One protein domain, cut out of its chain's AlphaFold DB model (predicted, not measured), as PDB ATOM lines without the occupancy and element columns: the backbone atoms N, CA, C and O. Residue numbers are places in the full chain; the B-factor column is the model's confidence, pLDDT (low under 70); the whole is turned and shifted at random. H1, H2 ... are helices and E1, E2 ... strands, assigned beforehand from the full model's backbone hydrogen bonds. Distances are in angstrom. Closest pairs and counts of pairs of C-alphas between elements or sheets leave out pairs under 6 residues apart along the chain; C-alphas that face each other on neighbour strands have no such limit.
ATOM      1  N   ALA A  61     129.788 131.507  70.805       84.81
ATOM      2  CA  ALA A  61     131.204 131.617  71.134       84.81
ATOM      3  C   ALA A  61     131.479 132.846  72.017       84.81
ATOM      4  O   ALA A  61     132.096 132.699  73.074       84.81
ATOM      5  N   ASP A  62     130.918 134.006  71.667       82.88
ATOM      6  CA  ASP A  62     131.050 135.244  72.441       82.88
ATOM      7  C   ASP A  62     130.455 135.112  73.849       82.88
ATOM      8  O   ASP A  62     131.073 135.505  74.841       82.88
ATOM      9  N   VAL A  63     129.269 134.505  73.976       86.50
ATOM     10  CA  VAL A  63     128.635 134.261  75.282       86.50
ATOM     11  C   VAL A  63     129.475 133.306  76.126       86.50
ATOM     12  O   VAL A  63     129.677 133.554  77.319       86.50
ATOM     13  N   LYS A  64     129.982 132.223  75.529       90.31
ATOM     14  CA  LYS A  64     130.835 131.246  76.213       90.31
ATOM     15  C   LYS A  64     132.134 131.896  76.688       90.31
ATOM     16  O   LYS A  64     132.517 131.704  77.843       90.31
ATOM     17  N   GLN A  65     132.772 132.696  75.839       87.94
ATOM     18  CA  GLN A  65     133.987 133.429  76.177       87.94
ATOM     19  C   GLN A  65     133.723 134.478  77.263       87.94
ATOM     20  O   GLN A  65     134.439 134.528  78.261       87.94
ATOM     21  N   GLY A  66     132.642 135.251  77.156       86.06
ATOM     22  CA  GLY A  66     132.240 136.215  78.180       86.06
ATOM     23  C   GLY A  66     131.902 135.562  79.526       86.06
ATOM     24  O   GLY A  66     132.169 136.140  80.581       86.06
ATOM     25  N   ALA A  67     131.342 134.350  79.524       86.00
ATOM     26  CA  ALA A  67     131.105 133.576  80.739       86.00
ATOM     27  C   ALA A  67     132.412 133.060  81.360       86.00
ATOM     28  O   ALA A  67     132.565 133.120  82.579       86.00
ATOM     29  N   ALA A  68     133.358 132.589  80.543       88.94
ATOM     30  CA  ALA A  68     134.682 132.178  81.006       88.94
ATOM     31  C   ALA A  68     135.455 133.359  81.617       88.94
ATOM     32  O   ALA A  68     135.937 133.251  82.742       88.94
ATOM     33  N   ASN A  69     135.467 134.510  80.941       85.88
ATOM     34  CA  ASN A  69     136.112 135.731  81.429       85.88
ATOM     35  C   ASN A  69     135.487 136.217  82.742       85.88
ATOM     36  O   ASN A  69     136.205 136.569  83.675       85.88
ATOM     37  N   ARG A  70     134.151 136.171  82.858       83.81
ATOM     38  CA  ARG A  70     133.476 136.493  84.121       83.81
ATOM     39  C   ARG A  70     133.887 135.546  85.235       83.81
ATOM     40  O   ARG A  70     134.236 136.025  86.302       83.81
ATOM     41  N   ARG A  71     133.911 134.231  84.997       84.38
ATOM     42  CA  ARG A  71     134.351 133.240  85.999       84.38
ATOM     43  C   ARG A  71     135.791 133.472  86.455       84.38
ATOM     44  O   ARG A  71     136.053 133.379  87.647       84.38
ATOM     45  N   ALA A  72     136.686 133.825  85.535       85.94
ATOM     46  CA  ALA A  72     138.076 134.144  85.856       85.94
ATOM     47  C   ALA A  72     138.225 135.411  86.718       85.94
ATOM     48  O   ALA A  72     139.212 135.551  87.430       85.94
ATOM     49  N   SER A  73     137.247 136.321  86.682       84.94
ATOM     50  CA  SER A  73     137.283 137.562  87.464       84.94
ATOM     51  C   SER A  73     136.826 137.420  88.921       84.94
ATOM     52  O   SER A  73     137.005 138.361  89.696       84.94
ATOM     53  N   TYR A  74     136.246 136.277  89.312       89.31
ATOM     54  CA  TYR A  74     135.783 136.068  90.685       89.31
ATOM     55  C   TYR A  74     136.957 136.002  91.655       89.31
ATOM     56  O   TYR A  74     137.968 135.352  91.382       89.31
ATOM     57  N   ARG A  75     136.791 136.632  92.817       87.19
ATOM     58  CA  ARG A  75     137.785 136.610  93.891       87.19
ATOM     59  C   ARG A  75     137.216 135.965  95.148       87.19
ATOM     60  O   ARG A  75     136.033 136.156  95.440       87.19
ATOM     61  N   PRO A  76     138.035 135.196  95.884       89.00
ATOM     62  CA  PRO A  76     137.646 134.680  97.183       89.00
ATOM     63  C   PRO A  76     137.618 135.820  98.207       89.00
ATOM     64  O   PRO A  76     138.565 136.596  98.308       89.00
ATOM     65  N   VAL A  77     136.536 135.902  98.971       87.88
ATOM     66  CA  VAL A  77     136.345 136.833 100.088       87.88
ATOM     67  C   VAL A  77     135.832 136.036 101.282       87.88
ATOM     68  O   VAL A  77     135.037 135.112 101.117       87.88
ATOM     69  N   ILE A  78     136.306 136.365 102.479       87.81
ATOM     70  CA  ILE A  78     135.883 135.704 103.715       87.81
ATOM     71  C   ILE A  78     134.632 136.417 104.245       87.81
ATOM     72  O   ILE A  78     134.614 137.641 104.345       87.81
ATOM     73  N   ASP A  79     133.576 135.659 104.545       86.38
ATOM     74  CA  ASP A  79     132.403 136.159 105.272       86.38
ATOM     75  C   ASP A  79     132.735 136.207 106.768       86.38
ATOM     76  O   ASP A  79     132.730 135.168 107.429       86.38
ATOM     77  N   ASP A  80     133.006 137.396 107.307       84.56
ATOM     78  CA  ASP A  80     133.386 137.588 108.716       84.56
ATOM     79  C   ASP A  80     132.325 137.081 109.709       84.56
ATOM     80  O   ASP A  80     132.653 136.717 110.837       84.56
ATOM     81  N   ALA A  81     131.052 137.004 109.303       86.75
ATOM     82  CA  ALA A  81     129.977 136.530 110.170       86.75
ATOM     83  C   ALA A  81     129.906 134.996 110.259       86.75
ATOM     84  O   ALA A  81     129.364 134.459 111.226       86.75
ATOM     85  N   ARG A  82     130.402 134.280 109.242       86.00
ATOM     86  CA  ARG A  82     130.267 132.814 109.123       86.00
ATOM     87  C   ARG A  82     131.593 132.071 108.987       86.00
ATOM     88  O   ARG A  82     131.601 130.845 109.048       86.00
ATOM     89  N   GLY A  83     132.689 132.780 108.745       86.56
ATOM     90  CA  GLY A  83     133.997 132.212 108.422       86.56
ATOM     91  C   GLY A  83     134.056 131.462 107.085       86.56
ATOM     92  O   GLY A  83     135.041 130.781 106.814       86.56
ATOM     93  N   SER A  84     133.020 131.536 106.242       89.88
ATOM     94  CA  SER A  84     132.976 130.827 104.956       89.88
ATOM     95  C   SER A  84     133.612 131.642 103.831       89.88
ATOM     96  O   SER A  84     133.464 132.862 103.791       89.88
ATOM     97  N   VAL A  85     134.248 130.967 102.870       87.38
ATOM     98  CA  VAL A  85     134.818 131.606 101.673       87.38
ATOM     99  C   VAL A  85     133.748 131.739 100.591       87.38
ATOM    100  O   VAL A  85     133.174 130.748 100.141       87.38
ATOM    101  N   LEU A  86     133.506 132.970 100.149       89.00
ATOM    102  CA  LEU A  86     132.591 133.314  99.068       89.00
ATOM    103  C   LEU A  86     133.382 133.736  97.830       89.00
ATOM    104  O   LEU A  86     134.341 134.494  97.925       89.00
ATOM    105  N   LEU A  87     132.960 133.274  96.653       88.94
ATOM    106  CA  LEU A  87     133.457 133.799  95.383       88.94
ATOM    107  C   LEU A  87     132.569 134.964  94.959       88.94
ATOM    108  O   LEU A  87     131.420 134.758  94.561       88.94
ATOM    109  N   LEU A  88     133.110 136.178  95.022       88.62
ATOM    110  CA  LEU A  88     132.403 137.393  94.629       88.62
ATOM    111  C   LEU A  88     132.904 137.902  93.274       88.62
ATOM    112  O   LEU A  88     134.111 137.875  93.011       88.62
ATOM    113  N   PRO A  89     131.992 138.356  92.400       87.50
ATOM    114  CA  PRO A  89     132.379 139.034  91.178       87.50
ATOM    115  C   PRO A  89     132.850 140.468  91.493       87.50
ATOM    116  O   PRO A  89     132.492 141.020  92.540       87.50
ATOM    117  N   PRO A  90     133.628 141.101  90.600       81.38
ATOM    118  CA  PRO A  90     134.239 142.403  90.865       81.38
ATOM    119  C   PRO A  90     133.238 143.523  91.155       81.38
ATOM    120  O   PRO A  90     133.512 144.375  91.992       81.38
ATOM    121  N   GLU A  91     132.054 143.499  90.549       83.38
ATOM    122  CA  GLU A  91     130.999 144.486  90.797       83.38
ATOM    123  C   GLU A  91     130.363 144.403  92.197       83.38
ATOM    124  O   GLU A  91     129.656 145.325  92.599       83.38
ATOM    125  N   GLN A  92     130.590 143.311  92.933       85.44
ATOM    126  CA  GLN A  92     130.102 143.115  94.304       85.44
ATOM    127  C   GLN A  92     131.224 143.211  95.345       85.44
ATOM    128  O   GLN A  92     130.957 143.071  96.538       85.44
ATOM    129  N   MET A  93     132.471 143.436  94.918       81.19
ATOM    130  CA  MET A  93     133.589 143.587  95.841       81.19
ATOM    131  C   MET A  93     133.553 144.964  96.524       81.19
ATOM    132  O   MET A  93     133.386 145.982  95.846       81.19
ATOM    133  N   PRO A  94     133.760 145.033  97.853       80.06
ATOM    134  CA  PRO A  94     134.002 146.295  98.544       80.06
ATOM    135  C   PRO A  94     135.192 147.035  97.915       80.06
ATOM    136  O   PRO A  94     136.224 146.421  97.647       80.06
ATOM    137  N   GLN A  95     135.073 148.350  97.700       72.75
ATOM    138  CA  GLN A  95     136.073 149.154  96.971       72.75
ATOM    139  C   GLN A  95     137.497 149.015  97.541       72.75
ATOM    140  O   GLN A  95     138.450 148.867  96.782       72.75
ATOM    141  N   GLN A  96     137.633 148.946  98.867       70.81
ATOM    142  CA  GLN A  96     138.921 148.755  99.548       70.81
ATOM    143  C   GLN A  96     139.580 147.398  99.223       70.81
ATOM    144  O   GLN A  96     140.797 147.306  99.054       70.81
ATOM    145  N   LEU A  97     138.781 146.334  99.083       72.19
ATOM    146  CA  LEU A  97     139.266 145.006  98.692       72.19
ATOM    147  C   LEU A  97     139.577 144.945  97.191       72.19
ATOM    148  O   LEU A  97     140.544 144.295  96.796       72.19
ATOM    149  N   ALA A  98     138.808 145.657  96.363       68.88
ATOM    150  CA  ALA A  98     139.057 145.765  94.928       68.88
ATOM    151  C   ALA A  98     140.395 146.469  94.621       68.88
ATOM    152  O   ALA A  98     141.152 146.003  93.770       68.88
ATOM    153  N   GLU A  99     140.724 147.544  95.346       68.56
ATOM    154  CA  GLU A  99     142.003 148.260  95.219       68.56
ATOM    155  C   GLU A  99     143.195 147.407  95.673       68.56
ATOM    156  O   GLU A  99     144.219 147.349  94.988       68.56
ATOM    157  N   THR A 100     143.047 146.677  96.781       68.75
ATOM    158  CA  THR A 100     144.098 145.789  97.311       68.75
ATOM    159  C   THR A 100     144.350 144.594  96.382       68.75
ATOM    160  O   THR A 100     145.498 144.230  96.116       68.75
TER     161      THR A 100
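What this domain is: This is residues 61 to 100 of the 112 residues of an uncharacterized protein of Nakamurella aerolata (UniProt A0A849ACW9). A two-stranded hairpin, E1 and E2, has the helix H1 reaching away from the start of E1, nearly in line with that strand, while the short helix H2 lies off to one side of the hairpin. Residues 61 to 69 of H1 stick out and make much of the length. The printed part has 40 residues with two named helices and two named strands, in the order H1, E1, E2, H2; the sheet is E1 - E2, antiparallel, and the class is mixed, helices and strands. It is loose, with a radius of gyration of the C-alphas of 12.3 A, and elongated, spanning 39 by 21 by 12 A.

Where its parts are: Find C-alpha 75 at (137.785, 136.610, 93.891), where E1 begins; it covers residues 75 to 78. E2 follows at residues 85 to 88. Look before E1 for H1, residues 61 to 72, which runs 16.4 A from C-alpha 61 at (131.204, 131.617, 71.134). H2, residues 95 to 100, ends at C-alpha 100 at (144.098, 145.789, 97.311).

How they stand to each other: Begin at the hairpin of E1 and E2, antiparallel with 138 degrees between their directions. The C-alphas of Pro 76 and Leu 87 face each other at 4.6 A. Look at N 77 and O 86, 2.8 A apart, and N 88 and O 75, 3.0 A apart, both within hydrogen-bond range. H1 is apart from E2 and from H2, and E1 is apart from H2. In H1 and H2 every O i to N i+4 pair is within hydrogen-bond range.

The domain as a whole: The two C-alphas farthest apart are those of Ala 61 and Ala 81, at 39.4 A. Without residues 61 to 69 the body spans 25 by 20 by 13 A. The printed part has no cut; the link from H1 to E1 is tight, and those from E1 to E2 and from E2 to H2 are short. Mean pLDDT of the printed part is 83.9, and residues 98 to 100 of the model are under 70.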